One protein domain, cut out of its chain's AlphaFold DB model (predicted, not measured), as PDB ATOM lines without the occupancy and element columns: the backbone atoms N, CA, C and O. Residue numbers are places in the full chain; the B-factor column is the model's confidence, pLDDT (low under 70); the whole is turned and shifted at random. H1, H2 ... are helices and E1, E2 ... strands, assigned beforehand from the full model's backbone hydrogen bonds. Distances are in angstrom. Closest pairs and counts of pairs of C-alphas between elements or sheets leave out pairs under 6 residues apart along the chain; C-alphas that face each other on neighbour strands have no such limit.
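Overview. This is residues 32 to 61 and 89 to 273 of the 294 residues of the protein "FAP multi-domain protein" of Pyrenophora tritici-repentis (UniProt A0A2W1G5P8). What is the main picture? One twisted sheet of seven strands makes a wall, with H1, H3 and H4 over one face and the small hairpin of E7 and E8 over E2 and E3 on part of the other face. What are the parts? The printed part has 215 residues with six named helices and nine named strands, in the order E1 E2 E3 H1 H2 E4 H3 H4 E5 H5 H6 E6 E7 E8 E9; the class is mixed, helices and strands. The sheet, also mixed, runs E1 E2 E3 E4 E5 E6 E9. How large is the outline? It is rounded and compact, with a radius of gyration of the C-alphas of 16.8 A and spans of 49 by 42 by 34 A.

Arrangement. How is the large sheet built? Its strands, in order across it, are E1, residues 44 to 48, E2, residues 51 to 59, E3, residues 89 to 96, E4, residues 131 to 138, E5, residues 179 to 186, E6, residues 218 to 225, and E9, residues 255 to 263. The hairpin of E1 and E2 is antiparallel, with N 46 and O 53 at 2.8 A, as are E2 and E3, with N 54 and O 93 at 2.8 A, and E6 and E9, with N 221 and O 260 at 2.8 A. E3 and E4, E4 and E5, and E5 and E6 are parallel, with N 92 and O 133 at 2.8 A, N 134 and O 181 at 2.8 A, and N 182 and O 220 at 2.7 A. Which helices form two layers with it, helices on one face of a sheet? H1, residues 105 to 122, is over E1 and E2 at a height over the sheet of 10.5 A. H3, residues 156 to 166, is on the same face, over E4 at a height of 9.1 A, and touches H1 at a shallow tilt of 18 degrees, the same way, the closest C-alphas being those of Asp 109 and Ser 164, 6.0 A apart. H4, residues 171 to 177, is also on the sheet; its closest C-alpha to E6 is that of Lys 177, 8.0 A from that of Arg 218. Where are the other helices? H6, residues 203 to 207, only grazes the sheet and touches H3, the C-alphas of Arg 156 and Phe 206 being the closest at 5.9 A. H2, residues 124 to 128, and H5, residues 188 to 196, are not on the sheet. Three strand-helix-strand units, parallel neighbour strands with helices between, have right-handed crossovers: E3, H1 H2, E4; E4, H3 H4, E5; and E5, H5 H6, E6. What of the small hairpin and the helix backbones? E7, residues 239 to 242, and E8, residues 245 to 248, form an antiparallel hairpin with N 240 and O 247 at 2.8 A; the closest C-alphas of E3 and E7, those of Gly 93 and Val 239, are 7.2 A apart. Every O i to N i+4 pair is within hydrogen-bond range in H1, H3, H4, H5 and H6; H2 has 0 of 1, and 2 of 2 for O i to N i+3.

Along the chain. Which elements are longest? From first to last C-alpha H1 measures 25.6 A, E2 25.8 A and E9 23.7 A; E9 bends by 55 degrees at residue 258. Where do the sheet's edge strands lie? E1 begins with C-alpha 44 at (-10.420, 34.986, -29.425), and E9 ends with C-alpha 263 at (-31.673, 13.752, -28.366).

Size, cuts and confidence. How far does it reach, and where is it cut? The two C-alphas farthest apart, those of Ser 38 and Lys 149, are 51.2 A apart. Residues 62 to 88 are not printed, and C-alphas 61 and 89 are 10.9 A apart across the cut. Which links are long? Those from E4 to H3, 17 residues, and from E6 to E7, 13 residues, are long. Where is confidence low? The mean pLDDT of the printed part is 80.9; 59 residues are under 70, among them residues 143 to 152, 189 to 200, 226 to 242 and 265 to 273.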
ATOM      1  N   THR A  32     -14.278  19.606 -10.453       75.94
ATOM      2  CA  THR A  32     -13.414  20.019 -11.564       75.94
ATOM      3  C   THR A  32     -14.064  21.129 -12.402       75.94
ATOM      4  O   THR A  32     -14.751  20.853 -13.395       75.94
ATOM      5  N   PRO A  33     -13.879  22.405 -12.012       82.31
ATOM      6  CA  PRO A  33     -14.418  23.541 -12.756       82.31
ATOM      7  C   PRO A  33     -13.778  23.664 -14.146       82.31
ATOM      8  O   PRO A  33     -12.716  23.099 -14.413       82.31
ATOM      9  N   ALA A  34     -14.421  24.426 -15.032       86.38
ATOM     10  CA  ALA A  34     -13.904  24.680 -16.371       86.38
ATOM     11  C   ALA A  34     -12.584  25.472 -16.312       86.38
ATOM     12  O   ALA A  34     -12.457  26.475 -15.606       86.38
ATOM     13  N   GLN A  35     -11.588  25.018 -17.071       88.00
ATOM     14  CA  GLN A  35     -10.238  25.579 -17.078       88.00
ATOM     15  C   GLN A  35      -9.668  25.687 -18.494       88.00
ATOM     16  O   GLN A  35     -10.097  24.993 -19.417       88.00
ATOM     17  N   THR A  36      -8.670  26.562 -18.655       89.56
ATOM     18  CA  THR A  36      -7.923  26.749 -19.920       89.56
ATOM     19  C   THR A  36      -6.482  26.253 -19.876       89.56
ATOM     20  O   THR A  36      -5.736  26.439 -20.843       89.56
ATOM     21  N   THR A  37      -6.070  25.655 -18.761       86.06
ATOM     22  CA  THR A  37      -4.703  25.190 -18.528       86.06
ATOM     23  C   THR A  37      -4.249  24.268 -19.658       86.06
ATOM     24  O   THR A  37      -4.981  23.404 -20.127       86.06
ATOM     25  N   SER A  38      -3.024  24.462 -20.146       83.94
ATOM     26  CA  SER A  38      -2.419  23.607 -21.182       83.94
ATOM     27  C   SER A  38      -3.150  23.549 -22.541       83.94
ATOM     28  O   SER A  38      -2.724  22.783 -23.420       83.94
ATOM     29  N   LEU A  39      -4.180  24.379 -22.765       88.50
ATOM     30  CA  LEU A  39      -4.837  24.535 -24.064       88.50
ATOM     31  C   LEU A  39      -4.081  25.545 -24.945       88.50
ATOM     32  O   LEU A  39      -3.734  26.636 -24.496       88.50
ATOM     33  N   PRO A  40      -3.838  25.224 -26.228       86.38
ATOM     34  CA  PRO A  40      -3.005  26.049 -27.106       86.38
ATOM     35  C   PRO A  40      -3.713  27.306 -27.634       86.38
ATOM     36  O   PRO A  40      -3.074  28.160 -28.247       86.38
ATOM     37  N   LEU A  41      -5.032  27.407 -27.459       88.25
ATOM     38  CA  LEU A  41      -5.838  28.508 -27.967       88.25
ATOM     39  C   LEU A  41      -6.316  29.384 -26.805       88.25
ATOM     40  O   LEU A  41      -7.115  28.963 -25.975       88.25
ATOM     41  N   VAL A  42      -5.839  30.627 -26.793       89.50
ATOM     42  CA  VAL A  42      -6.340  31.700 -25.923       89.50
ATOM     43  C   VAL A  42      -7.667  32.267 -26.433       89.50
ATOM     44  O   VAL A  42      -7.997  32.099 -27.609       89.50
ATOM     45  N   LEU A  43      -8.381  32.995 -25.566       90.38
ATOM     46  CA  LEU A  43      -9.615  33.712 -25.899       90.38
ATOM     47  C   LEU A  43      -9.458  34.495 -27.209       90.38
ATOM     48  O   LEU A  43      -8.572  35.343 -27.342       90.38
ATOM     49  N   LYS A  44     -10.334  34.223 -28.177       92.94
ATOM     50  CA  LYS A  44     -10.420  34.986 -29.425       92.94
ATOM     51  C   LYS A  44     -11.691  35.805 -29.445       92.94
ATOM     52  O   LYS A  44     -12.775  35.261 -29.273       92.94
ATOM     53  N   THR A  45     -11.537  37.093 -29.730       92.88
ATOM     54  CA  THR A  45     -12.650  38.028 -29.885       92.88
ATOM     55  C   THR A  45     -12.724  38.496 -31.334       92.88
ATOM     56  O   THR A  45     -11.738  38.985 -31.887       92.88
ATOM     57  N   TYR A  46     -13.894  38.361 -31.950       93.44
ATOM     58  CA  TYR A  46     -14.182  38.833 -33.300       93.44
ATOM     59  C   TYR A  46     -15.292  39.875 -33.260       93.44
ATOM     60  O   TYR A  46     -16.443  39.567 -32.942       93.44
ATOM     61  N   THR A  47     -14.962  41.105 -33.648       92.56
ATOM     62  CA  THR A  47     -15.938  42.192 -33.726       92.56
ATOM     63  C   THR A  47     -16.488  42.323 -35.144       92.56
ATOM     64  O   THR A  47     -15.772  42.476 -36.143       92.56
ATOM     65  N   CYS A  48     -17.807  42.261 -35.248       92.62
ATOM     66  CA  CYS A  48     -18.577  42.525 -36.453       92.62
ATOM     67  C   CYS A  48     -19.499  43.724 -36.225       92.62
ATOM     68  O   CYS A  48     -19.762  44.119 -35.097       92.62
ATOM     69  N   LYS A  49     -20.038  44.290 -37.311       90.44
ATOM     70  CA  LYS A  49     -20.877  45.503 -37.273       90.44
ATOM     71  C   LYS A  49     -22.037  45.435 -36.264       90.44
ATOM     72  O   LYS A  49     -22.465  46.460 -35.746       90.44
ATOM     73  N   HIS A  50     -22.577  44.240 -36.042       91.75
ATOM     74  CA  HIS A  50     -23.772  44.000 -35.232       91.75
ATOM     75  C   HIS A  50     -23.554  42.994 -34.104       91.75
ATOM     76  O   HIS A  50     -24.485  42.735 -33.344       91.75
ATOM     77  N   THR A  51     -22.363  42.399 -34.025       93.88
ATOM     78  CA  THR A  51     -22.087  41.337 -33.064       93.88
ATOM     79  C   THR A  51     -20.646  41.351 -32.607       93.88
ATOM     80  O   THR A  51     -19.752  41.547 -33.429       93.88
ATOM     81  N   THR A  52     -20.422  40.979 -31.356       93.25
ATOM     82  CA  THR A  52     -19.101  40.598 -30.853       93.25
ATOM     83  C   THR A  52     -19.136  39.122 -30.490       93.25
ATOM     84  O   THR A  52     -20.065  38.678 -29.820       93.25
ATOM     85  N   ILE A  53     -18.163  38.353 -30.975       94.44
ATOM     86  CA  ILE A  53     -18.078  36.904 -30.765       94.44
ATOM     87  C   ILE A  53     -16.821  36.612 -29.954       94.44
ATOM     88  O   ILE A  53     -15.742  37.055 -30.336       94.44
ATOM     89  N   GLN A  54     -16.954  35.858 -28.873       93.38
ATOM     90  CA  GLN A  54     -15.865  35.350 -28.048       93.38
ATOM     91  C   GLN A  54     -15.811  33.832 -28.184       93.38
ATOM     92  O   GLN A  54     -16.843  33.182 -28.073       93.38
ATOM     93  N   ILE A  55     -14.635  33.266 -28.437       94.19
ATOM     94  CA  ILE A  55     -14.425  31.816 -28.517       94.19
ATOM     95  C   ILE A  55     -13.298  31.450 -27.562       94.19
ATOM     96  O   ILE A  55     -12.189  31.981 -27.685       94.19
ATOM     97  N   LEU A  56     -13.578  30.538 -26.636       93.00
ATOM     98  CA  LEU A  56     -12.609  30.018 -25.683       93.00
ATOM     99  C   LEU A  56     -12.802  28.508 -25.523       93.00
ATOM    100  O   LEU A  56     -13.896  28.075 -25.163       93.00
ATOM    101  N   PRO A  57     -11.775  27.691 -25.789       93.75
ATOM    102  CA  PRO A  57     -11.840  26.291 -25.423       93.75
ATOM    103  C   PRO A  57     -11.602  26.127 -23.926       93.75
ATOM    104  O   PRO A  57     -10.756  26.810 -23.347       93.75
ATOM    105  N   VAL A  58     -12.318  25.188 -23.327       92.81
ATOM    106  CA  VAL A  58     -12.181  24.818 -21.921       92.81
ATOM    107  C   VAL A  58     -12.145  23.304 -21.778       92.81
ATOM    108  O   VAL A  58     -12.578  22.571 -22.666       92.81
ATOM    109  N   HIS A  59     -11.635  22.820 -20.656       92.31
ATOM    110  CA  HIS A  59     -11.805  21.437 -20.232       92.31
ATOM    111  C   HIS A  59     -12.183  21.389 -18.758       92.31
ATOM    112  O   HIS A  59     -11.892  22.314 -18.003       92.31
ATOM    113  N   HIS A  60     -12.745  20.261 -18.343       90.00
ATOM    114  CA  HIS A  60     -13.001  19.952 -16.936       90.00
ATOM    115  C   HIS A  60     -11.991  18.950 -16.375       90.00
ATOM    116  O   HIS A  60     -12.222  18.377 -15.333       90.00
ATOM    117  N   GLY A  61     -10.887  18.681 -17.074       88.75
ATOM    118  CA  GLY A  61      -9.861  17.755 -16.600       88.75
ATOM    119  C   GLY A  61      -9.033  18.261 -15.408       88.75
ATOM    120  O   GLY A  61      -8.922  19.459 -15.170       88.75
ATOM    121  N   GLU A  89     -14.269  21.337 -24.589       94.31
ATOM    122  CA  GLU A  89     -15.502  22.024 -24.942       94.31
ATOM    123  C   GLU A  89     -15.173  23.407 -25.509       94.31
ATOM    124  O   GLU A  89     -14.172  24.021 -25.141       94.31
ATOM    125  N   LEU A  90     -15.996  23.903 -26.432       94.94
ATOM    126  CA  LEU A  90     -15.891  25.269 -26.936       94.94
ATOM    127  C   LEU A  90     -16.989  26.146 -26.345       94.94
ATOM    128  O   LEU A  90     -18.152  26.041 -26.731       94.94
ATOM    129  N   CYS A  91     -16.588  27.061 -25.465       93.69
ATOM    130  CA  CYS A  91     -17.439  28.130 -24.967       93.69
ATOM    131  C   CYS A  91     -17.444  29.277 -25.981       93.69
ATOM    132  O   CYS A  91     -16.400  29.867 -26.289       93.69
ATOM    133  N   ILE A  92     -18.621  29.595 -26.518       94.69
ATOM    134  CA  ILE A  92     -18.802  30.646 -27.515       94.69
ATOM    135  C   ILE A  92     -19.793  31.682 -27.003       94.69
ATOM    136  O   ILE A  92     -20.984  31.421 -26.882       94.69
ATOM    137  N   GLY A  93     -19.308  32.887 -26.745       93.19
ATOM    138  CA  GLY A  93     -20.144  34.027 -26.417       93.19
ATOM    139  C   GLY A  93     -20.495  34.841 -27.662       93.19
ATOM    140  O   GLY A  93     -19.616  35.167 -28.452       93.19
ATOM    141  N   VAL A  94     -21.755  35.230 -27.831       93.44
ATOM    142  CA  VAL A  94     -22.205  36.151 -28.880       93.44
ATOM    143  C   VAL A  94     -22.991  37.280 -28.237       93.44
ATOM    144  O   VAL A  94     -24.055  37.046 -27.686       93.44
ATOM    145  N   GLN A  95     -22.531  38.518 -28.356       91.38
ATOM    146  CA  GLN A  95     -23.346  39.690 -28.032       91.38
ATOM    147  C   GLN A  95     -23.893  40.272 -29.320       91.38
ATOM    148  O   GLN A  95     -23.130  40.633 -30.214       91.38
ATOM    149  N   PHE A  96     -25.213  40.377 -29.414       91.44
ATOM    150  CA  PHE A  96     -25.898  41.004 -30.533       91.44
ATOM    151  C   PHE A  96     -26.310  42.428 -30.160       91.44
ATOM    152  O   PHE A  96     -27.203  42.613 -29.339       91.44
ATOM    153  N   THR A  97     -25.699  43.424 -30.804       90.19
ATOM    154  CA  THR A  97     -26.017  44.862 -30.663       90.19
ATOM    155  C   THR A  97     -26.593  45.456 -31.951       90.19
ATOM    156  O   THR A  97     -26.628  46.672 -32.168       90.19
ATOM    157  N   GLY A  98     -27.003  44.587 -32.875       87.69
ATOM    158  CA  GLY A  98     -27.495  44.960 -34.188       87.69
ATOM    159  C   GLY A  98     -28.925  45.481 -34.212       87.69
ATOM    160  O   GLY A  98     -29.704  45.362 -33.269       87.69
ATOM    161  N   ARG A  99     -29.285  46.021 -35.374       87.44
ATOM    162  CA  ARG A  99     -30.669  46.256 -35.778       87.44
ATOM    163  C   ARG A  99     -31.174  45.009 -36.491       87.44
ATOM    164  O   ARG A  99     -30.659  44.673 -37.552       87.44
ATOM    165  N   VAL A 100     -32.171  44.316 -35.949       85.06
ATOM    166  CA  VAL A 100     -32.684  43.056 -36.536       85.06
ATOM    167  C   VAL A 100     -33.204  43.252 -37.963       85.06
ATOM    168  O   VAL A 100     -33.048  42.374 -38.809       85.06
ATOM    169  N   ASN A 101     -33.778  44.420 -38.261       82.38
ATOM    170  CA  ASN A 101     -34.293  44.724 -39.597       82.38
ATOM    171  C   ASN A 101     -33.184  44.898 -40.643       82.38
ATOM    172  O   ASN A 101     -33.386  44.528 -41.796       82.38
ATOM    173  N   SER A 102     -32.025  45.440 -40.255       86.50
ATOM    174  CA  SER A 102     -30.886  45.628 -41.165       86.50
ATOM    175  C   SER A 102     -29.851  44.512 -41.072       86.50
ATOM    176  O   SER A 102     -28.876  44.523 -41.818       86.50
ATOM    177  N   PHE A 103     -30.012  43.583 -40.132       90.00
ATOM    178  CA  PHE A 103     -29.121  42.451 -39.996       90.00
ATOM    179  C   PHE A 103     -29.343  41.480 -41.163       90.00
ATOM    180  O   PHE A 103     -30.467  41.047 -41.441       90.00
ATOM    181  N   VAL A 104     -28.255  41.169 -41.862       92.19
ATOM    182  CA  VAL A 104     -28.228  40.243 -42.995       92.19
ATOM    183  C   VAL A 104     -27.444  39.011 -42.561       92.19
ATOM    184  O   VAL A 104     -26.226  39.065 -42.414       92.19
ATOM    185  N   GLN A 105     -28.158  37.902 -42.349       92.94
ATOM    186  CA  GLN A 105     -27.568  36.651 -41.864       92.94
ATOM    187  C   GLN A 105     -26.473  36.135 -42.808       92.94
ATOM    188  O   GLN A 105     -25.397  35.796 -42.341       92.94
ATOM    189  N   ALA A 106     -26.694  36.166 -44.125       95.19
ATOM    190  CA  ALA A 106     -25.736  35.645 -45.104       95.19
ATOM    191  C   ALA A 106     -24.373  36.369 -45.081       95.19
ATOM    192  O   ALA A 106     -23.324  35.733 -45.208       95.19
ATOM    193  N   ASP A 107     -24.371  37.692 -44.886       95.50
ATOM    194  CA  ASP A 107     -23.131  38.473 -44.774       95.50
ATOM    195  C   ASP A 107     -22.393  38.150 -43.473       95.50
ATOM    196  O   ASP A 107     -21.161  38.058 -43.445       95.50
ATOM    197  N   TRP A 108     -23.154  37.958 -42.392       96.12
ATOM    198  CA  TRP A 108     -22.613  37.532 -41.108       96.12
ATOM    199  C   TRP A 108     -22.015  36.125 -41.200       96.12
ATOM    200  O   TRP A 108     -20.867  35.941 -40.799       96.12
ATOM    201  N   ASP A 109     -22.728  35.175 -41.813       96.12
ATOM    202  CA  ASP A 109     -22.286  33.792 -42.013       96.12
ATOM    203  C   ASP A 109     -20.955  33.745 -42.756       96.12
ATOM    204  O   ASP A 109     -19.994  33.167 -42.256       96.12
ATOM    205  N   ARG A 110     -20.854  34.433 -43.900       96.50
ATOM    206  CA  ARG A 110     -19.621  34.478 -44.701       96.50
ATOM    207  C   ARG A 110     -18.440  35.022 -43.897       96.50
ATOM    208  O   ARG A 110     -17.318  34.516 -43.997       96.50
ATOM    209  N   LYS A 111     -18.677  36.074 -43.106       96.19
ATOM    210  CA  LYS A 111     -17.631  36.692 -42.288       96.19
ATOM    211  C   LYS A 111     -17.183  35.756 -41.166       96.19
ATOM    212  O   LYS A 111     -15.982  35.550 -40.998       96.19
ATOM    213  N   VAL A 112     -18.124  35.175 -40.427       96.31
ATOM    214  CA  VAL A 112     -17.833  34.249 -39.327       96.31
ATOM    215  C   VAL A 112     -17.157  32.988 -39.844       96.31
ATOM    216  O   VAL A 112     -16.104  32.625 -39.333       96.31
ATOM    217  N   GLU A 113     -17.660  32.393 -40.919       95.81
ATOM    218  CA  GLU A 113     -17.066  31.220 -41.557       95.81
ATOM    219  C   GLU A 113     -15.614  31.472 -41.981       95.81
ATOM    220  O   GLU A 113     -14.742  30.634 -41.760       95.81
ATOM    221  N   THR A 114     -15.306  32.661 -42.505       95.94
ATOM    222  CA  THR A 114     -13.922  33.042 -42.825       95.94
ATOM    223  C   THR A 114     -13.031  33.053 -41.577       95.94
ATOM    224  O   THR A 114     -11.898  32.566 -41.622       95.94
ATOM    225  N   HIS A 115     -13.518  33.596 -40.458       95.00
ATOM    226  CA  HIS A 115     -12.776  33.621 -39.196       95.00
ATOM    227  C   HIS A 115     -12.602  32.219 -38.601       95.00
ATOM    228  O   HIS A 115     -11.483  31.864 -38.225       95.00
ATOM    229  N   LEU A 116     -13.658  31.403 -38.591       95.50
ATOM    230  CA  LEU A 116     -13.619  30.025 -38.097       95.50
ATOM    231  C   LEU A 116     -12.690  29.154 -38.944       95.50
ATOM    232  O   LEU A 116     -11.856  28.439 -38.400       95.50
ATOM    233  N   ASN A 117     -12.734  29.276 -40.272       95.56
ATOM    234  CA  ASN A 117     -11.836  28.536 -41.158       95.56
ATOM    235  C   ASN A 117     -10.366  28.911 -40.940       95.56
ATOM    236  O   ASN A 117      -9.499  28.037 -40.975       95.56
ATOM    237  N   LYS A 118     -10.060  30.189 -40.683       95.88
ATOM    238  CA  LYS A 118      -8.702  30.609 -40.300       95.88
ATOM    239  C   LYS A 118      -8.287  29.995 -38.962       95.88
ATOM    240  O   LYS A 118      -7.177  29.482 -38.859       95.88
ATOM    241  N   LEU A 119      -9.183  30.005 -37.976       94.75
ATOM    242  CA  LEU A 119      -8.924  29.451 -36.650       94.75
ATOM    243  C   LEU A 119      -8.665  27.938 -36.706       94.75
ATOM    244  O   LEU A 119      -7.689  27.450 -36.147       94.75
ATOM    245  N   VAL A 120      -9.481  27.206 -37.460       94.44
ATOM    246  CA  VAL A 120      -9.344  25.760 -37.668       94.44
ATOM    247  C   VAL A 120      -8.073  25.403 -38.438       94.44
ATOM    248  O   VAL A 120      -7.449  24.388 -38.143       94.44
ATOM    249  N   LYS A 121      -7.659  26.223 -39.412       95.06
ATOM    250  CA  LYS A 121      -6.375  26.027 -40.106       95.06
ATOM    251  C   LYS A 121      -5.188  26.139 -39.146       95.06
ATOM    252  O   LYS A 121      -4.231  25.391 -39.292       95.06
ATOM    253  N   GLN A 122      -5.256  27.046 -38.171       94.19
ATOM    254  CA  GLN A 122      -4.220  27.214 -37.145       94.19
ATOM    255  C   GLN A 122      -4.281  26.121 -36.067       94.19
ATOM    256  O   GLN A 122      -3.252  25.697 -35.548       94.19
ATOM    257  N   HIS A 123      -5.483  25.647 -35.745       92.38
ATOM    258  CA  HIS A 123      -5.736  24.694 -34.670       92.38
ATOM    259  C   HIS A 123      -6.631  23.553 -35.169       92.38
ATOM    260  O   HIS A 123      -7.825  23.498 -34.879       92.38
ATOM    261  N   ALA A 124      -6.046  22.611 -35.918       92.00
ATOM    262  CA  ALA A 124      -6.789  21.530 -36.578       92.00
ATOM    263  C   ALA A 124      -7.612  20.650 -35.615       92.00
ATOM    264  O   ALA A 124      -8.636  20.088 -36.004       92.00
ATOM    265  N   TRP A 125      -7.193  20.554 -34.351       91.38
ATOM    266  CA  TRP A 125      -7.892  19.799 -33.310       91.38
ATOM    267  C   TRP A 125      -9.287  20.357 -32.987       91.38
ATOM    268  O   TRP A 125     -10.138  19.591 -32.547       91.38
ATOM    269  N   LEU A 126      -9.576  21.633 -33.288       93.12
ATOM    270  CA  LEU A 126     -10.903  22.230 -33.077       93.12
ATOM    271  C   LEU A 126     -12.018  21.485 -33.820       93.12
ATOM    272  O   LEU A 126     -13.138  21.408 -33.323       93.12
ATOM    273  N   ARG A 127     -11.709  20.864 -34.970       93.69
ATOM    274  CA  ARG A 127     -12.677  20.043 -35.722       93.69
ATOM    275  C   ARG A 127     -13.162  18.822 -34.938       93.69
ATOM    276  O   ARG A 127     -14.241  18.309 -35.217       93.69
ATOM    277  N   LYS A 128     -12.351  18.336 -33.990       93.62
ATOM    278  CA  LYS A 128     -12.624  17.137 -33.186       93.62
ATOM    279  C   LYS A 128     -13.419  17.432 -31.915       93.62
ATOM    280  O   LYS A 128     -13.897  16.490 -31.281       93.62
ATOM    281  N   VAL A 129     -13.551  18.710 -31.550       94.81
ATOM    282  CA  VAL A 129     -14.340  19.131 -30.392       94.81
ATOM    283  C   VAL A 129     -15.796  18.769 -30.638       94.81
ATOM    284  O   VAL A 129     -16.376  19.155 -31.650       94.81
ATOM    285  N   SER A 130     -16.381  18.010 -29.716       94.38
ATOM    286  CA  SER A 130     -17.757  17.529 -29.831       94.38
ATOM    287  C   SER A 130     -18.761  18.318 -29.006       94.38
ATOM    288  O   SER A 130     -19.950  18.144 -29.232       94.38
ATOM    289  N   ARG A 131     -18.311  19.168 -28.078       95.19
ATOM    290  CA  ARG A 131     -19.175  19.927 -27.168       95.19
ATOM    291  C   ARG A 131     -19.035  21.420 -27.393       95.19
ATOM    292  O   ARG A 131     -17.920  21.939 -27.417       95.19
ATOM    293  N   TYR A 132     -20.162  22.084 -27.609       96.00
ATOM    294  CA  TYR A 132     -20.240  23.526 -27.821       96.00
ATOM    295  C   TYR A 132     -21.239  24.096 -26.823       96.00
ATOM    296  O   TYR A 132     -22.404  23.699 -26.842       96.00
ATOM    297  N   ASP A 133     -20.805  25.044 -26.001       93.88
ATOM    298  CA  ASP A 133     -21.684  25.849 -25.153       93.88
ATOM    299  C   ASP A 133     -21.738  27.267 -25.717       93.88
ATOM    300  O   ASP A 133     -20.787  28.046 -25.622       93.88
ATOM    301  N   VAL A 134     -22.839  27.575 -26.395       94.56
ATOM    302  CA  VAL A 134     -23.050  28.838 -27.091       94.56
ATOM    303  C   VAL A 134     -23.997  29.704 -26.282       94.56
ATOM    304  O   VAL A 134     -25.164  29.371 -26.093       94.56
ATOM    305  N   LYS A 135     -23.538  30.881 -25.875       91.75
ATOM    306  CA  LYS A 135     -24.361  31.854 -25.168       91.75
ATOM    307  C   LYS A 135     -24.560  33.103 -26.002       91.75
ATOM    308  O   LYS A 135     -23.603  33.781 -26.365       91.75
ATOM    309  N   VAL A 136     -25.814  33.418 -26.297       92.06
ATOM    310  CA  VAL A 136     -26.212  34.581 -27.085       92.06
ATOM    311  C   VAL A 136     -26.831  35.616 -26.160       92.06
ATOM    312  O   VAL A 136     -27.947  35.442 -25.678       92.06
ATOM    313  N   TYR A 137     -26.121  36.715 -25.943       89.00
ATOM    314  CA  TYR A 137     -26.635  37.885 -25.258       89.00
ATOM    315  C   TYR A 137     -27.306  38.838 -26.247       89.00
ATOM    316  O   TYR A 137     -26.686  39.379 -27.169       89.00
ATOM    317  N   TRP A 138     -28.607  39.019 -26.072       87.62
ATOM    318  CA  TRP A 138     -29.489  39.688 -27.012       87.62
ATOM    319  C   TRP A 138     -29.810  41.116 -26.556       87.62
ATOM    320  O   TRP A 138     -30.656  41.337 -25.685       87.62
ATOM    321  N   MET A 139     -29.145  42.092 -27.184       84.06
ATOM    322  CA  MET A 139     -29.297  43.531 -26.929       84.06
ATOM    323  C   MET A 139     -29.527  44.329 -28.229       84.06
ATOM    324  O   MET A 139     -28.717  45.186 -28.597       84.06
ATOM    325  N   PRO A 140     -30.605  44.063 -28.984       85.62
ATOM    326  CA  PRO A 140     -30.847  44.756 -30.242       85.62
ATOM    327  C   PRO A 140     -31.085  46.256 -30.019       85.62
ATOM    328  O   PRO A 140     -31.776  46.658 -29.084       85.62
ATOM    329  N   LYS A 141     -30.587  47.095 -30.936       83.62
ATOM    330  CA  LYS A 141     -30.765  48.562 -30.864       83.62
ATOM    331  C   LYS A 141     -32.200  49.029 -31.108       83.62
ATOM    332  O   LYS A 141     -32.577  50.090 -30.632       83.62
ATOM    333  N   ASP A 142     -32.982  48.256 -31.856       74.62
ATOM    334  CA  ASP A 142     -34.335  48.645 -32.278       74.62
ATOM    335  C   ASP A 142     -35.437  48.154 -31.312       74.62
ATOM    336  O   ASP A 142     -36.613  48.169 -31.669       74.62
ATOM    337  N   GLY A 143     -35.078  47.694 -30.104       66.75
ATOM    338  CA  GLY A 143     -36.030  47.122 -29.144       66.75
ATOM    339  C   GLY A 143     -36.619  45.774 -29.602       66.75
ATOM    340  O   GLY A 143     -36.029  45.101 -30.453       66.75
ATOM    341  N   PRO A 144     -37.751  45.328 -29.029       59.25
ATOM    342  CA  PRO A 144     -38.462  44.133 -29.469       59.25
ATOM    343  C   PRO A 144     -39.200  44.408 -30.767       59.25
ATOM    344  O   PRO A 144     -40.123  45.214 -30.843       59.25
ATOM    345  N   LEU A 145     -38.739  43.779 -31.846       61.00
ATOM    346  CA  LEU A 145     -39.213  44.155 -33.167       61.00
ATOM    347  C   LEU A 145     -40.541  43.509 -33.527       61.00
ATOM    348  O   LEU A 145     -40.646  42.291 -33.650       61.00
ATOM    349  N   LYS A 146     -41.481  44.368 -33.923       51.97
ATOM    350  CA  LYS A 146     -42.437  44.061 -34.986       51.97
ATOM    351  C   LYS A 146     -41.670  44.048 -36.307       51.97
ATOM    352  O   LYS A 146     -41.229  45.087 -36.800       51.97
ATOM    353  N   SER A 147     -41.524  42.882 -36.932       53.03
ATOM    354  CA  SER A 147     -41.305  42.857 -38.380       53.03
ATOM    355  C   SER A 147     -42.429  43.678 -39.022       53.03
ATOM    356  O   SER A 147     -43.593  43.404 -38.736       53.03
ATOM    357  N   LYS A 148     -42.113  44.645 -39.901       51.88
ATOM    358  CA  LYS A 148     -43.107  45.518 -40.575       51.88
ATOM    359  C   LYS A 148     -44.257  44.766 -41.283       51.88
ATOM    360  O   LYS A 148     -45.184  45.416 -41.743       51.88
ATOM    361  N   LYS A 149     -44.207  43.428 -41.389       56.03
ATOM    362  CA  LYS A 149     -45.271  42.544 -41.907       56.03
ATOM    363  C   LYS A 149     -45.292  41.149 -41.239       56.03
ATOM    364  O   LYS A 149     -45.688  40.190 -41.887       56.03
ATOM    365  N   GLY A 150     -44.731  40.980 -40.036       57.50
ATOM    366  CA  GLY A 150     -44.607  39.656 -39.387       57.50
ATOM    367  C   GLY A 150     -43.714  38.629 -40.115       57.50
ATOM    368  O   GLY A 150     -43.589  37.494 -39.675       57.50
ATOM    369  N   LYS A 151     -43.054  39.008 -41.220       60.91
ATOM    370  CA  LYS A 151     -42.280  38.100 -42.088       60.91
ATOM    371  C   LYS A 151     -40.948  37.631 -41.493       60.91
ATOM    372  O   LYS A 151     -40.394  36.638 -41.955       60.91
ATOM    373  N   ARG A 152     -40.386  38.369 -40.529       67.00
ATOM    374  CA  ARG A 152     -39.106  38.032 -39.882       67.00
ATOM    375  C   ARG A 152     -39.319  37.793 -38.398       67.00
ATOM    376  O   ARG A 152     -39.741  38.697 -37.687       67.00
ATOM    377  N   VAL A 153     -38.967  36.590 -37.965       76.88
ATOM    378  CA  VAL A 153     -39.011  36.166 -36.569       76.88
ATOM    379  C   VAL A 153     -37.606  36.291 -35.989       76.88
ATOM    380  O   VAL A 153     -36.679  35.655 -36.498       76.88
ATOM    381  N   ALA A 154     -37.430  37.124 -34.962       82.38
ATOM    382  CA  ALA A 154     -36.116  37.426 -34.392       82.38
ATOM    383  C   ALA A 154     -35.436  36.177 -33.806       82.38
ATOM    384  O   ALA A 154     -34.233  36.008 -33.992       82.38
ATOM    385  N   GLY A 155     -36.211  35.247 -33.236       83.06
ATOM    386  CA  GLY A 155     -35.720  33.954 -32.742       83.06
ATOM    387  C   GLY A 155     -35.019  33.070 -33.785       83.06
ATOM    388  O   GLY A 155     -34.250  32.185 -33.415       83.06
ATOM    389  N   ARG A 156     -35.188  33.332 -35.094       87.50
ATOM    390  CA  ARG A 156     -34.419  32.640 -36.149       87.50
ATOM    391  C   ARG A 156     -32.951  33.056 -36.189       87.50
ATOM    392  O   ARG A 156     -32.121  32.253 -36.599       87.50
ATOM    393  N   ILE A 157     -32.636  34.287 -35.785       91.19
ATOM    394  CA  ILE A 157     -31.277  34.831 -35.879       91.19
ATOM    395  C   ILE A 157     -30.315  34.068 -34.954       91.19
ATOM    396  O   ILE A 157     -29.327  33.551 -35.469       91.19
ATOM    397  N   PRO A 158     -30.589  33.897 -33.642       92.25
ATOM    398  CA  PRO A 158     -29.725  33.093 -32.776       92.25
ATOM    399  C   PRO A 158     -29.532  31.655 -33.277       92.25
ATOM    400  O   PRO A 158     -28.416  31.148 -33.246       92.25
ATOM    401  N   ASN A 159     -30.584  31.016 -33.804       91.88
ATOM    402  CA  ASN A 159     -30.478  29.669 -34.375       91.88
ATOM    403  C   ASN A 159     -29.519  29.616 -35.573       91.88
ATOM    404  O   ASN A 159     -28.648  28.752 -35.620       91.88
ATOM    405  N   ALA A 160     -29.650  30.553 -36.514       92.88
ATOM    406  CA  ALA A 160     -28.770  30.625 -37.677       92.88
ATOM    407  C   ALA A 160     -27.322  30.979 -37.287       92.88
ATOM    408  O   ALA A 160     -26.371  30.464 -37.873       92.88
ATOM    409  N   MET A 161     -27.134  31.805 -36.251       94.94
ATOM    410  CA  MET A 161     -25.805  32.074 -35.696       94.94
ATOM    411  C   MET A 161     -25.149  30.807 -35.152       94.94
ATOM    412  O   MET A 161     -24.000  30.534 -35.487       94.94
ATOM    413  N   VAL A 162     -25.872  30.023 -34.348       94.44
ATOM    414  CA  VAL A 162     -25.377  28.750 -33.799       94.44
ATOM    415  C   VAL A 162     -25.038  27.766 -34.916       94.44
ATOM    416  O   VAL A 162     -23.992  27.122 -34.866       94.44
ATOM    417  N   GLU A 163     -25.878  27.677 -35.946       93.81
ATOM    418  CA  GLU A 163     -25.618  26.827 -37.108       93.81
ATOM    419  C   GLU A 163     -24.272  27.181 -37.751       93.81
ATOM    420  O   GLU A 163     -23.408  26.322 -37.902       93.81
ATOM    421  N   SER A 164     -24.028  28.460 -38.031       95.00
ATOM    422  CA  SER A 164     -22.752  28.914 -38.590       95.00
ATOM    423  C   SER A 164     -21.563  28.746 -37.636       95.00
ATOM    424  O   SER A 164     -20.469  28.418 -38.093       95.00
ATOM    425  N   LEU A 165     -21.753  28.917 -36.323       95.44
ATOM    426  CA  LEU A 165     -20.699  28.723 -35.314       95.44
ATOM    427  C   LEU A 165     -20.283  27.259 -35.157       95.44
ATOM    428  O   LEU A 165     -19.133  26.975 -34.824       95.44
ATOM    429  N   THR A 166     -21.198  26.333 -35.421       94.38
ATOM    430  CA  THR A 166     -20.960  24.895 -35.270       94.38
ATOM    431  C   THR A 166     -20.480  24.212 -36.554       94.38
ATOM    432  O   THR A 166     -20.045  23.065 -36.493       94.38
ATOM    433  N   LYS A 167     -20.437  24.917 -37.698       92.50
ATOM    434  CA  LYS A 167     -19.917  24.401 -38.987       92.50
ATOM    435  C   LYS A 167     -18.469  23.909 -38.946       92.50
ATOM    436  O   LYS A 167     -18.047  23.180 -39.838       92.50
ATOM    437  N   MET A 168     -17.683  24.330 -37.956       91.75
ATOM    438  CA  MET A 168     -16.303  23.861 -37.816       91.75
ATOM    439  C   MET A 168     -16.190  22.455 -37.206       91.75
ATOM    440  O   MET A 168     -15.124  21.847 -37.316       91.75
ATOM    441  N   MET A 169     -17.258  21.938 -36.588       94.31
ATOM    442  CA  MET A 169     -17.312  20.567 -36.088       94.31
ATOM    443  C   MET A 169     -17.310  19.590 -37.265       94.31
ATOM    444  O   MET A 169     -18.063  19.750 -38.221       94.31
ATOM    445  N   ASP A 170     -16.469  18.562 -37.190       94.44
ATOM    446  CA  ASP A 170     -16.474  17.491 -38.181       94.44
ATOM    447  C   ASP A 170     -17.829  16.762 -38.204       94.44
ATOM    448  O   ASP A 170     -18.365  16.397 -37.158       94.44
ATOM    449  N   GLU A 171     -18.377  16.502 -39.393       92.88
ATOM    450  CA  GLU A 171     -19.693  15.861 -39.547       92.88
ATOM    451  C   GLU A 171     -19.739  14.444 -38.945       92.88
ATOM    452  O   GLU A 171     -20.760  14.027 -38.394       92.88
ATOM    453  N   GLY A 172     -18.626  13.704 -38.979       93.06
ATOM    454  CA  GLY A 172     -18.522  12.397 -38.336       93.06
ATOM    455  C   GLY A 172     -18.482  12.492 -36.808       93.06
ATOM    456  O   GLY A 172     -18.962  11.591 -36.116       93.06
ATOM    457  N   VAL A 173     -17.924  13.571 -36.256       92.88
ATOM    458  CA  VAL A 173     -17.985  13.874 -34.816       92.88
ATOM    459  C   VAL A 173     -19.397  14.289 -34.418       92.88
ATOM    460  O   VAL A 173     -19.941  13.742 -33.458       92.88
ATOM    461  N   LYS A 174     -20.001  15.186 -35.197       93.62
ATOM    462  CA  LYS A 174     -21.340  15.737 -35.000       93.62
ATOM    463  C   LYS A 174     -22.402  14.649 -34.838       93.62
ATOM    464  O   LYS A 174     -23.091  14.625 -33.820       93.62
ATOM    465  N   ARG A 175     -22.430  13.681 -35.761       91.62
ATOM    466  CA  ARG A 175     -23.385  12.556 -35.736       91.62
ATOM    467  C   ARG A 175     -23.156  11.581 -34.586       91.62
ATOM    468  O   ARG A 175     -24.103  11.088 -33.992       91.62
ATOM    469  N   ARG A 176     -21.895  11.273 -34.258       92.12
ATOM    470  CA  ARG A 176     -21.578  10.239 -33.253       92.12
ATOM    471  C   ARG A 176     -21.683  10.739 -31.817       92.12
ATOM    472  O   ARG A 176     -22.106   9.990 -30.936       92.12
ATOM    473  N   LYS A 177     -21.228  11.970 -31.576       92.56
ATOM    474  CA  LYS A 177     -21.041  12.532 -30.231       92.56
ATOM    475  C   LYS A 177     -21.279  14.041 -30.136       92.56
ATOM    476  O   LYS A 177     -20.949  14.619 -29.110       92.56
ATOM    477  N   GLY A 178     -21.778  14.690 -31.187       93.81
ATOM    478  CA  GLY A 178     -21.963  16.137 -31.205       93.81
ATOM    479  C   GLY A 178     -23.038  16.586 -30.223       93.81
ATOM    480  O   GLY A 178     -24.189  16.160 -30.324       93.81
ATOM    481  N   GLU A 179     -22.663  17.479 -29.317       94.56
ATOM    482  CA  GLU A 179     -23.541  18.102 -28.338       94.56
ATOM    483  C   GLU A 179     -23.433  19.623 -28.442       94.56
ATOM    484  O   GLU A 179     -22.336  20.190 -28.444       94.56
ATOM    485  N   VAL A 180     -24.581  20.292 -28.515       94.88
ATOM    486  CA  VAL A 180     -24.649  21.756 -28.525       94.88
ATOM    487  C   VAL A 180     -25.609  22.214 -27.446       94.88
ATOM    488  O   VAL A 180     -26.787  21.855 -27.456       94.88
ATOM    489  N   ARG A 181     -25.123  23.051 -26.539       94.00
ATOM    490  CA  ARG A 181     -25.945  23.839 -25.631       94.00
ATOM    491  C   ARG A 181     -26.020  25.262 -26.166       94.00
ATOM    492  O   ARG A 181     -25.014  25.832 -26.566       94.00
ATOM    493  N   VAL A 182     -27.221  25.820 -26.206       93.75
ATOM    494  CA  VAL A 182     -27.472  27.195 -26.628       93.75
ATOM    495  C   VAL A 182     -28.263  27.895 -25.541       93.75
ATOM    496  O   VAL A 182     -29.396  27.506 -25.283       93.75
ATOM    497  N   ALA A 183     -27.718  28.949 -24.950       91.69
ATOM    498  CA  ALA A 183     -28.441  29.809 -24.024       91.69
ATOM    499  C   ALA A 183     -28.695  31.177 -24.663       91.69
ATOM    500  O   ALA A 183     -27.758  31.885 -25.026       91.69
ATOM    501  N   LEU A 184     -29.961  31.566 -24.789       89.75
ATOM    502  CA  LEU A 184     -30.368  32.914 -25.167       89.75
ATOM    503  C   LEU A 184     -30.647  33.730 -23.905       89.75
ATOM    504  O   LEU A 184     -31.538  33.391 -23.129       89.75
ATOM    505  N   VAL A 185     -29.934  34.835 -23.735       86.69
ATOM    506  CA  VAL A 185     -30.209  35.822 -22.688       86.69
ATOM    507  C   VAL A 185     -30.761  37.073 -23.319       86.69
ATOM    508  O   VAL A 185     -30.109  37.696 -24.154       86.69
ATOM    509  N   THR A 186     -31.942  37.481 -22.893       79.38
ATOM    510  CA  THR A 186     -32.579  38.717 -23.355       79.38
ATOM    511  C   THR A 186     -32.365  39.832 -22.346       79.38
ATOM    512  O   THR A 186     -32.608  39.607 -21.174       79.38
ATOM    513  N   GLY A 187     -31.971  41.042 -22.751       73.00
ATOM    514  CA  GLY A 187     -31.854  42.161 -21.799       73.00
ATOM    515  C   GLY A 187     -33.174  42.491 -21.068       73.00
ATOM    516  O   GLY A 187     -34.249  42.360 -21.649       73.00
ATOM    517  N   VAL A 188     -33.106  42.981 -19.820       70.12
ATOM    518  CA  VAL A 188     -34.289  43.280 -18.972       70.12
ATOM    519  C   VAL A 188     -35.284  44.190 -19.701       70.12
ATOM    520  O   VAL A 188     -36.470  43.888 -19.805       70.12
ATOM    521  N   VAL A 189     -34.775  45.284 -20.281       67.69
ATOM    522  CA  VAL A 189     -35.570  46.271 -21.030       67.69
ATOM    523  C   VAL A 189     -36.289  45.625 -22.213       67.69
ATOM    524  O   VAL A 189     -37.436  45.953 -22.499       67.69
ATOM    525  N   PHE A 190     -35.642  44.673 -22.886       68.12
ATOM    526  CA  PHE A 190     -36.229  43.977 -24.024       68.12
ATOM    527  C   PHE A 190     -37.465  43.171 -23.607       68.12
ATOM    528  O   PHE A 190     -38.485  43.219 -24.298       68.12
ATOM    529  N   VAL A 191     -37.393  42.470 -22.473       67.00
ATOM    530  CA  VAL A 191     -38.505  41.664 -21.949       67.00
ATOM    531  C   VAL A 191     -39.695  42.558 -21.597       67.00
ATOM    532  O   VAL A 191     -40.792  42.327 -22.102       67.00
ATOM    533  N   PHE A 192     -39.475  43.627 -20.825       67.56
ATOM    534  CA  PHE A 192     -40.545  44.556 -20.439       67.56
ATOM    535  C   PHE A 192     -41.231  45.203 -21.643       67.56
ATOM    536  O   PHE A 192     -42.458  45.228 -21.713       67.56
ATOM    537  N   VAL A 193     -40.455  45.690 -22.617       65.88
ATOM    538  CA  VAL A 193     -41.025  46.320 -23.816       65.88
ATOM    539  C   VAL A 193     -41.768  45.291 -24.677       65.88
ATOM    540  O   VAL A 193     -42.790  45.631 -25.263       65.88
ATOM    541  N   SER A 194     -41.310  44.032 -24.732       66.00
ATOM    542  CA  SER A 194     -41.983  42.979 -25.515       66.00
ATOM    543  C   SER A 194     -43.377  42.696 -24.970       66.00
ATOM    544  O   SER A 194     -44.328  42.659 -25.745       66.00
ATOM    545  N   VAL A 195     -43.487  42.557 -23.644       66.12
ATOM    546  CA  VAL A 195     -44.756  42.316 -22.946       66.12
ATOM    547  C   VAL A 195     -45.680  43.523 -23.087       66.12
ATOM    548  O   VAL A 195     -46.827  43.373 -23.492       66.12
ATOM    549  N   ALA A 196     -45.173  44.735 -22.838       66.38
ATOM    550  CA  ALA A 196     -45.975  45.956 -22.930       66.38
ATOM    551  C   ALA A 196     -46.514  46.228 -24.347       66.38
ATOM    552  O   ALA A 196     -47.540  46.883 -24.506       66.38
ATOM    553  N   GLN A 197     -45.815  45.756 -25.385       65.62
ATOM    554  CA  GLN A 197     -46.179  45.988 -26.785       65.62
ATOM    555  C   GLN A 197     -46.811  44.764 -27.475       65.62
ATOM    556  O   GLN A 197     -47.071  44.838 -28.686       65.62
ATOM    557  N   SER A 198     -47.022  43.657 -26.746       65.44
ATOM    558  CA  SER A 198     -47.462  42.351 -27.271       65.44
ATOM    559  C   SER A 198     -46.662  41.918 -28.509       65.44
ATOM    560  O   SER A 198     -47.208  41.527 -29.545       65.44
ATOM    561  N   VAL A 199     -45.336  42.081 -28.456       65.56
ATOM    562  CA  VAL A 199     -44.442  41.792 -29.585       65.56
ATOM    563  C   VAL A 199     -43.841  40.400 -29.450       65.56
ATOM    564  O   VAL A 199     -43.061  40.118 -28.543       65.56
ATOM    565  N   ARG A 200     -44.122  39.544 -30.437       68.44
ATOM    566  CA  ARG A 200     -43.561  38.193 -30.516       68.44
ATOM    567  C   ARG A 200     -42.105  38.225 -30.985       68.44
ATOM    568  O   ARG A 200     -41.824  38.436 -32.163       68.44
ATOM    569  N   PHE A 201     -41.174  37.933 -30.078       73.94
ATOM    570  CA  PHE A 201     -39.776  37.648 -30.433       73.94
ATOM    571  C   PHE A 201     -39.641  36.384 -31.302       73.94
ATOM    572  O   PHE A 201     -38.797  36.317 -32.203       73.94
ATOM    573  N   GLY A 202     -40.497  35.393 -31.037       77.69
ATOM    574  CA  GLY A 202     -40.440  34.062 -31.633       77.69
ATOM    575  C   GLY A 202     -39.579  33.084 -30.844       77.69
ATOM    576  O   GLY A 202     -38.670  32.468 -31.407       77.69
ATOM    577  N   LEU A 203     -39.801  33.004 -29.529       79.62
ATOM    578  CA  LEU A 203     -39.102  32.053 -28.660       79.62
ATOM    579  C   LEU A 203     -39.461  30.606 -29.009       79.62
ATOM    580  O   LEU A 203     -38.599  29.743 -28.924       79.62
ATOM    581  N   ASP A 204     -40.683  30.367 -29.476       76.19
ATOM    582  CA  ASP A 204     -41.128  29.115 -30.087       76.19
ATOM    583  C   ASP A 204     -40.213  28.714 -31.255       76.19
ATOM    584  O   ASP A 204     -39.694  27.599 -31.296       76.19
ATOM    585  N   VAL A 205     -39.912  29.657 -32.153       83.31
ATOM    586  CA  VAL A 205     -39.024  29.423 -33.297       83.31
ATOM    587  C   VAL A 205     -37.572  29.234 -32.860       83.31
ATOM    588  O   VAL A 205     -36.853  28.440 -33.466       83.31
ATOM    589  N   PHE A 206     -37.124  29.942 -31.820       86.50
ATOM    590  CA  PHE A 206     -35.802  29.721 -31.234       86.50
ATOM    591  C   PHE A 206     -35.693  28.309 -30.640       86.50
ATOM    592  O   PHE A 206     -34.801  27.548 -31.022       86.50
ATOM    593  N   LEU A 207     -36.625  27.950 -29.756       85.94
ATOM    594  CA  LEU A 207     -36.642  26.692 -29.017       85.94
ATOM    595  C   LEU A 207     -36.913  25.487 -29.909       85.94
ATOM    596  O   LEU A 207     -36.439  24.406 -29.571       85.94
ATOM    597  N   ALA A 208     -37.618  25.642 -31.035       84.19
ATOM    598  CA  ALA A 208     -37.826  24.587 -32.025       84.19
ATOM    599  C   ALA A 208     -36.494  23.968 -32.481       84.19
ATOM    600  O   ALA A 208     -35.486  24.670 -32.591       84.19
ATOM    601  N   ARG A 209     -36.479  22.658 -32.773       77.38
ATOM    602  CA  ARG A 209     -35.264  21.927 -33.185       77.38
ATOM    603  C   ARG A 209     -34.595  22.646 -34.359       77.38
ATOM    604  O   ARG A 209     -33.406  22.963 -34.292       77.38
ATOM    605  N   GLY A 210     -35.413  23.024 -35.348       69.31
ATOM    606  CA  GLY A 210     -35.002  23.735 -36.558       69.31
ATOM    607  C   GLY A 210     -33.919  22.986 -37.345       69.31
ATOM    608  O   GLY A 210     -33.522  21.881 -36.984       69.31
ATOM    609  N   ASN A 211     -33.394  23.616 -38.399       61.88
ATOM    610  CA  ASN A 211     -32.270  23.062 -39.171       61.88
ATOM    611  C   ASN A 211     -30.940  23.123 -38.401       61.88
ATOM    612  O   ASN A 211     -30.102  22.240 -38.552       61.88
ATOM    613  N   GLY A 212     -30.771  24.110 -37.514       59.31
ATOM    614  CA  GLY A 212     -29.541  24.296 -36.732       59.31
ATOM    615  C   GLY A 212     -29.221  23.168 -35.741       59.31
ATOM    616  O   GLY A 212     -28.115  23.129 -35.216       59.31
ATOM    617  N   GLY A 213     -30.159  22.246 -35.488       61.03
ATOM    618  CA  GLY A 213     -29.946  21.043 -34.675       61.03
ATOM    619  C   GLY A 213     -29.765  19.748 -35.479       61.03
ATOM    620  O   GLY A 213     -29.630  18.682 -34.880       61.03
ATOM    621  N   ALA A 214     -29.795  19.803 -36.814       72.06
ATOM    622  CA  ALA A 214     -29.735  18.609 -37.650       72.06
ATOM    623  C   ALA A 214     -28.369  17.911 -37.540       72.06
ATOM    624  O   ALA A 214     -27.319  18.538 -37.702       72.06
ATOM    625  N   GLY A 215     -28.397  16.602 -37.279       83.81
ATOM    626  CA  GLY A 215     -27.215  15.742 -37.206       83.81
ATOM    627  C   GLY A 215     -26.448  15.780 -35.882       83.81
ATOM    628  O   GLY A 215     -25.457  15.068 -35.776       83.81
ATOM    629  N   PHE A 216     -26.864  16.579 -34.894       90.50
ATOM    630  CA  PHE A 216     -26.307  16.508 -33.540       90.50
ATOM    631  C   PHE A 216     -26.973  15.400 -32.735       90.50
ATOM    632  O   PHE A 216     -28.193  15.243 -32.790       90.50
ATOM    633  N   LYS A 217     -26.178  14.718 -31.908       91.12
ATOM    634  CA  LYS A 217     -26.674  13.712 -30.968       91.12
ATOM    635  C   LYS A 217     -27.488  14.330 -29.838       91.12
ATOM    636  O   LYS A 217     -28.459  13.733 -29.387       91.12
ATOM    637  N   ARG A 218     -27.102  15.525 -29.380       91.62
ATOM    638  CA  ARG A 218     -27.827  16.258 -28.338       91.62
ATOM    639  C   ARG A 218     -27.829  17.755 -28.612       91.62
ATOM    640  O   ARG A 218     -26.784  18.348 -28.861       91.62
ATOM    641  N   VAL A 219     -28.995  18.383 -28.506       92.25
ATOM    642  CA  VAL A 219     -29.136  19.843 -28.567       92.25
ATOM    643  C   VAL A 219     -29.947  20.313 -27.372       92.25
ATOM    644  O   VAL A 219     -31.089  19.904 -27.196       92.25
ATOM    645  N   VAL A 220     -29.375  21.188 -26.557       91.62
ATOM    646  CA  VAL A 220     -30.057  21.832 -25.433       91.62
ATOM    647  C   VAL A 220     -30.240  23.300 -25.782       91.62
ATOM    648  O   VAL A 220     -29.265  23.986 -26.063       91.62
ATOM    649  N   LYS A 221     -31.474  23.798 -25.760       90.81
ATOM    650  CA  LYS A 221     -31.777  25.220 -25.935       90.81
ATOM    651  C   LYS A 221     -32.372  25.772 -24.662       90.81
ATOM    652  O   LYS A 221     -33.301  25.187 -24.114       90.81
ATOM    653  N   GLU A 222     -31.848  26.895 -24.212       89.69
ATOM    654  CA  GLU A 222     -32.224  27.543 -22.971       89.69
ATOM    655  C   GLU A 222     -32.510  29.019 -23.213       89.69
ATOM    656  O   GLU A 222     -31.872  29.667 -24.041       89.69
ATOM    657  N   VAL A 223     -33.464  29.553 -22.463       85.00
ATOM    658  CA  VAL A 223     -33.731  30.985 -22.359       85.00
ATOM    659  C   VAL A 223     -33.476  31.370 -20.914       85.00
ATOM    660  O   VAL A 223     -33.924  30.671 -20.008       85.00
ATOM    661  N   HIS A 224     -32.748  32.457 -20.696       83.00
ATOM    662  CA  HIS A 224     -32.346  32.916 -19.371       83.00
ATOM    663  C   HIS A 224     -32.710  34.384 -19.174       83.00
ATOM    664  O   HIS A 224     -32.588  35.197 -20.095       83.00
ATOM    665  N   ASN A 225     -33.115  34.717 -17.950       73.25
ATOM    666  CA  ASN A 225     -33.289  36.095 -17.525       73.25
ATOM    667  C   ASN A 225     -31.939  36.690 -17.109       73.25
ATOM    668  O   ASN A 225     -31.155  36.029 -16.417       73.25
ATOM    669  N   PRO A 226     -31.687  37.952 -17.467       69.88
ATOM    670  CA  PRO A 226     -30.544  38.688 -16.966       69.88
ATOM    671  C   PRO A 226     -30.775  39.051 -15.500       69.88
ATOM    672  O   PRO A 226     -31.899  39.364 -15.098       69.88
ATOM    673  N   ARG A 227     -29.709  39.044 -14.699       67.38
ATOM    674  CA  ARG A 227     -29.779  39.506 -13.311       67.38
ATOM    675  C   ARG A 227     -30.050  41.005 -13.272       67.38
ATOM    676  O   ARG A 227     -29.475  41.781 -14.041       67.38
ATOM    677  N   VAL A 228     -30.911  41.430 -12.354       58.03
ATOM    678  CA  VAL A 228     -31.184  42.852 -12.120       58.03
ATOM    679  C   VAL A 228     -29.907  43.526 -11.598       58.03
ATOM    680  O   VAL A 228     -29.305  43.048 -10.642       58.03
ATOM    681  N   GLY A 229     -29.484  44.626 -12.232       52.78
ATOM    682  CA  GLY A 229     -28.287  45.393 -11.845       52.78
ATOM    683  C   GLY A 229     -26.985  44.986 -12.546       52.78
ATOM    684  O   GLY A 229     -25.958  45.630 -12.343       52.78
ATOM    685  N   ALA A 230     -27.011  43.968 -13.406       54.53
ATOM    686  CA  ALA A 230     -25.845  43.588 -14.188       54.53
ATOM    687  C   ALA A 230     -25.644  44.525 -15.385       54.53
ATOM    688  O   ALA A 230     -26.398  44.502 -16.362       54.53
ATOM    689  N   HIS A 231     -24.599  45.347 -15.317       53.41
ATOM    690  CA  HIS A 231     -24.131  46.129 -16.453       53.41
ATOM    691  C   HIS A 231     -23.068  45.341 -17.208       53.41
ATOM    692  O   HIS A 231     -21.944  45.166 -16.747       53.41
ATOM    693  N   VAL A 232     -23.435  44.878 -18.397       54.50
ATOM    694  CA  VAL A 232     -22.493  44.263 -19.328       54.50
ATOM    695  C   VAL A 232     -21.705  45.372 -20.014       54.50
ATOM    696  O   VAL A 232     -22.266  46.109 -20.824       54.50
ATOM    697  N   THR A 233     -20.430  45.522 -19.663       54.28
ATOM    698  CA  THR A 233     -19.507  46.465 -20.310       54.28
ATOM    699  C   THR A 233     -18.789  45.805 -21.490       54.28
ATOM    700  O   THR A 233     -18.619  44.588 -21.535       54.28
ATOM    701  N   ASP A 234     -18.368  46.605 -22.473       51.62
ATOM    702  CA  ASP A 234     -17.881  46.124 -23.778       51.62
ATOM    703  C   ASP A 234     -16.537  45.356 -23.745       51.62
ATOM    704  O   ASP A 234     -16.152  44.754 -24.750       51.62
ATOM    705  N   SER A 235     -15.797  45.347 -22.629       46.97
ATOM    706  CA  SER A 235     -14.401  44.877 -22.588       46.97
ATOM    707  C   SER A 235     -14.173  43.413 -22.165       46.97
ATOM    708  O   SER A 235     -13.108  42.887 -22.486       46.97
ATOM    709  N   SER A 236     -15.128  42.704 -21.541       54.03
ATOM    710  CA  SER A 236     -14.993  41.257 -21.224       54.03
ATOM    711  C   SER A 236     -16.325  40.624 -20.776       54.03
ATOM    712  O   SER A 236     -16.556  40.407 -19.591       54.03
ATOM    713  N   PHE A 237     -17.242  40.384 -21.715       61.53
ATOM    714  CA  PHE A 237     -18.679  40.392 -21.401       61.53
ATOM    715  C   PHE A 237     -19.383  39.033 -21.220       61.53
ATOM    716  O   PHE A 237     -20.466  39.026 -20.638       61.53
ATOM    717  N   LEU A 238     -18.846  37.894 -21.687       61.94
ATOM    718  CA  LEU A 238     -19.506  36.588 -21.461       61.94
ATOM    719  C   LEU A 238     -18.620  35.582 -20.754       61.94
ATOM    720  O   LEU A 238     -19.147  34.802 -19.975       61.94
ATOM    721  N   VAL A 239     -17.305  35.625 -20.950       61.91
ATOM    722  CA  VAL A 239     -16.386  34.682 -20.312       61.91
ATOM    723  C   VAL A 239     -15.367  35.439 -19.465       61.91
ATOM    724  O   VAL A 239     -14.549  36.186 -20.007       61.91
ATOM    725  N   SER A 240     -15.439  35.260 -18.144       63.72
ATOM    726  CA  SER A 240     -14.413  35.721 -17.214       63.72
ATOM    727  C   SER A 240     -13.291  34.695 -17.187       63.72
ATOM    728  O   SER A 240     -13.530  33.485 -17.155       63.72
ATOM    729  N   LYS A 241     -12.055  35.187 -17.205       63.28
ATOM    730  CA  LYS A 241     -10.872  34.370 -16.968       63.28
ATOM    731  C   LYS A 241     -10.124  34.966 -15.789       63.28
ATOM    732  O   LYS A 241      -9.370  35.924 -15.956       63.28
ATOM    733  N   GLU A 242     -10.301  34.371 -14.617       68.62
ATOM    734  CA  GLU A 242      -9.455  34.651 -13.461       68.62
ATOM    735  C   GLU A 242      -8.381  33.570 -13.359       68.62
ATOM    736  O   GLU A 242      -8.652  32.397 -13.090       68.62
ATOM    737  N   LYS A 243      -7.128  33.970 -13.606       74.12
ATOM    738  CA  LYS A 243      -5.972  33.065 -13.727       74.12
ATOM    739  C   LYS A 243      -6.190  32.022 -14.834       74.12
ATOM    740  O   LYS A 243      -5.988  32.335 -16.006       74.12
ATOM    741  N   GLU A 244      -6.592  30.805 -14.478       67.94
ATOM    742  CA  GLU A 244      -6.805  29.679 -15.400       67.94
ATOM    743  C   GLU A 244      -8.238  29.144 -15.390       67.94
ATOM    744  O   GLU A 244      -8.598  28.378 -16.290       67.94
ATOM    745  N   PHE A 245      -9.046  29.577 -14.421       74.06
ATOM    746  CA  PHE A 245     -10.447  29.209 -14.313       74.06
ATOM    747  C   PHE A 245     -11.266  30.041 -15.280       74.06
ATOM    748  O   PHE A 245     -11.005  31.229 -15.503       74.06
ATOM    749  N   VAL A 246     -12.234  29.371 -15.880       71.56
ATOM    750  CA  VAL A 246     -13.151  29.973 -16.820       71.56
ATOM    751  C   VAL A 246     -14.538  29.841 -16.263       71.56
ATOM    752  O   VAL A 246     -15.036  28.738 -16.060       71.56
ATOM    753  N   GLU A 247     -15.179  30.980 -16.101       71.00
ATOM    754  CA  GLU A 247     -16.585  31.026 -15.772       71.00
ATOM    755  C   GLU A 247     -17.272  31.929 -16.775       71.00
ATOM    756  O   GLU A 247     -16.720  32.921 -17.267       71.00
ATOM    757  N   TRP A 248     -18.505  31.573 -17.104       73.38
ATOM    758  CA  TRP A 248     -19.376  32.564 -17.702       73.38
ATOM    759  C   TRP A 248     -19.510  33.698 -16.692       73.38
ATOM    760  O   TRP A 248     -19.741  33.412 -15.527       73.38
ATOM    761  N   VAL A 249     -19.311  34.948 -17.118       68.62
ATOM    762  CA  VAL A 249     -19.282  36.107 -16.210       68.62
ATOM    763  C   VAL A 249     -20.514  36.056 -15.309       68.62
ATOM    764  O   VAL A 249     -21.644  36.172 -15.791       68.62
ATOM    765  N   ASP A 250     -20.295  35.820 -14.017       51.19
ATOM    766  CA  ASP A 250     -21.373  35.706 -13.050       51.19
ATOM    767  C   ASP A 250     -22.037  37.071 -12.869       51.19
ATOM    768  O   ASP A 250     -21.386  38.109 -12.739       51.19
ATOM    769  N   GLY A 251     -23.368  37.073 -12.919       51.28
ATOM    770  CA  GLY A 251     -24.179  38.288 -12.912       51.28
ATOM    771  C   GLY A 251     -24.956  38.544 -14.200       51.28
ATOM    772  O   GLY A 251     -25.937  39.263 -14.148       51.28
ATOM    773  N   THR A 252     -24.652  37.936 -15.347       52.00
ATOM    774  CA  THR A 252     -25.452  38.162 -16.576       52.00
ATOM    775  C   THR A 252     -26.693  37.279 -16.716       52.00
ATOM    776  O   THR A 252     -27.480  37.484 -17.639       52.00
ATOM    777  N   TRP A 253     -26.885  36.309 -15.822       66.00
ATOM    778  CA  TRP A 253     -27.806  35.179 -15.992       66.00
ATOM    779  C   TRP A 253     -28.226  34.696 -14.606       66.00
ATOM    780  O   TRP A 253     -27.396  34.156 -13.886       66.00
ATOM    781  N   ASP A 254     -29.477  34.929 -14.215       62.50
ATOM    782  CA  ASP A 254     -29.928  34.637 -12.841       62.50
ATOM    783  C   ASP A 254     -30.972  33.519 -12.799       62.50
ATOM    784  O   ASP A 254     -31.034  32.741 -11.850       62.50
ATOM    785  N   GLN A 255     -31.788  33.390 -13.851       73.12
ATOM    786  CA  GLN A 255     -32.909  32.456 -13.840       73.12
ATOM    787  C   GLN A 255     -33.116  31.794 -15.199       73.12
ATOM    788  O   GLN A 255     -33.411  32.462 -16.191       73.12
ATOM    789  N   LEU A 256     -33.022  30.462 -15.220       77.00
ATOM    790  CA  LEU A 256     -33.473  29.650 -16.344       77.00
ATOM    791  C   LEU A 256     -34.989  29.821 -16.505       77.00
ATOM    792  O   LEU A 256     -35.763  29.497 -15.605       77.00
ATOM    793  N   VAL A 257     -35.385  30.322 -17.669       77.44
ATOM    794  CA  VAL A 257     -36.767  30.626 -18.049       77.44
ATOM    795  C   VAL A 257     -37.392  29.402 -18.709       77.44
ATOM    796  O   VAL A 257     -38.431  28.900 -18.293       77.44
ATOM    797  N   MET A 258     -36.734  28.911 -19.756       79.62
ATOM    798  CA  MET A 258     -37.184  27.781 -20.559       79.62
ATOM    799  C   MET A 258     -35.993  26.929 -20.930       79.62
ATOM    800  O   MET A 258     -34.919  27.457 -21.216       79.62
ATOM    801  N   ARG A 259     -36.205  25.619 -21.001       85.06
ATOM    802  CA  ARG A 259     -35.243  24.668 -21.545       85.06
ATOM    803  C   ARG A 259     -35.967  23.683 -22.441       85.06
ATOM    804  O   ARG A 259     -37.005  23.172 -22.050       85.06
ATOM    805  N   LYS A 260     -35.401  23.382 -23.606       86.50
ATOM    806  CA  LYS A 260     -35.833  22.280 -24.469       86.50
ATOM    807  C   LYS A 260     -34.613  21.457 -24.859       86.50
ATOM    808  O   LYS A 260     -33.615  22.010 -25.319       86.50
ATOM    809  N   THR A 261     -34.680  20.149 -24.640       88.69
ATOM    810  CA  THR A 261     -33.604  19.210 -24.985       88.69
ATOM    811  C   THR A 261     -34.065  18.290 -26.108       88.69
ATOM    812  O   THR A 261     -35.168  17.757 -26.053       88.69
ATOM    813  N   TYR A 262     -33.205  18.109 -27.103       87.44
ATOM    814  CA  TYR A 262     -33.366  17.190 -28.221       87.44
ATOM    815  C   TYR A 262     -32.258  16.148 -28.156       87.44
ATOM    816  O   TYR A 262     -31.092  16.518 -28.002       87.44
ATOM    817  N   VAL A 263     -32.614  14.875 -28.292       87.25
ATOM    818  CA  VAL A 263     -31.673  13.752 -28.366       87.25
ATOM    819  C   VAL A 263     -31.955  12.991 -29.658       87.25
ATOM    820  O   VAL A 263     -33.107  12.842 -30.054       87.25
ATOM    821  N   ASP A 264     -30.906  12.595 -30.370       81.06
ATOM    822  CA  ASP A 264     -31.029  11.812 -31.599       81.06
ATOM    823  C   ASP A 264     -31.411  10.356 -31.287       81.06
ATOM    824  O   ASP A 264     -30.834   9.755 -30.381       81.06
ATOM    825  N   GLY A 265     -32.369   9.794 -32.031       67.50
ATOM    826  CA  GLY A 265     -32.852   8.415 -31.855       67.50
ATOM    827  C   GLY A 265     -34.074   8.231 -30.944       67.50
ATOM    828  O   GLY A 265     -34.699   7.179 -31.018       67.50
ATOM    829  N   ASP A 266     -34.464   9.243 -30.163       55.78
ATOM    830  CA  ASP A 266     -35.772   9.273 -29.499       55.78
ATOM    831  C   ASP A 266     -36.777   9.999 -30.407       55.78
ATOM    832  O   ASP A 266     -36.658  11.200 -30.659       55.78
ATOM    833  N   GLU A 267     -37.804   9.289 -30.888       43.69
ATOM    834  CA  GLU A 267     -39.002   9.907 -31.491       43.69
ATOM    835  C   GLU A 267     -39.845  10.681 -30.447       43.69
ATOM    836  O   GLU A 267     -40.835  11.325 -30.789       43.69
ATOM    837  N   GLY A 268     -39.443  10.655 -29.171       43.28
ATOM    838  CA  GLY A 268     -40.082  11.356 -28.062       43.28
ATOM    839  C   GLY A 268     -39.589  12.793 -27.897       43.28
ATOM    840  O   GLY A 268     -38.417  13.060 -27.627       43.28
ATOM    841  N   GLU A 269     -40.508  13.743 -28.028       49.25
ATOM    842  CA  GLU A 269     -40.253  15.160 -27.809       49.25
ATOM    843  C   GLU A 269     -39.951  15.491 -26.331       49.25
ATOM    844  O   GLU A 269     -40.690  15.135 -25.421       49.25
ATOM    845  N   ALA A 270     -38.893  16.283 -26.139       53.00
ATOM    846  CA  ALA A 270     -38.832  17.448 -25.257       53.00
ATOM    847  C   ALA A 270     -39.241  17.304 -23.780       53.00
ATOM    848  O   ALA A 270     -40.376  17.570 -23.392       53.00
ATOM    849  N   VAL A 271     -38.241  17.164 -22.905       48.47
ATOM    850  CA  VAL A 271     -38.386  17.678 -21.535       48.47
ATOM    851  C   VAL A 271     -38.341  19.207 -21.605       48.47
ATOM    852  O   VAL A 271     -37.263  19.803 -21.712       48.47
ATOM    853  N   VAL A 272     -39.518  19.837 -21.586       52.50
ATOM    854  CA  VAL A 272     -39.646  21.268 -21.308       52.50
ATOM    855  C   VAL A 272     -39.663  21.442 -19.799       52.50
ATOM    856  O   VAL A 272     -40.657  21.157 -19.139       52.50
ATOM    857  N   THR A 273     -38.538  21.869 -19.231       52.88
ATOM    858  CA  THR A 273     -38.478  22.194 -17.803       52.88
ATOM    859  C   THR A 273     -38.778  23.678 -17.621       52.88
ATOM    860  O   THR A 273     -38.017  24.527 -18.094       52.88
TER     861      THR A 273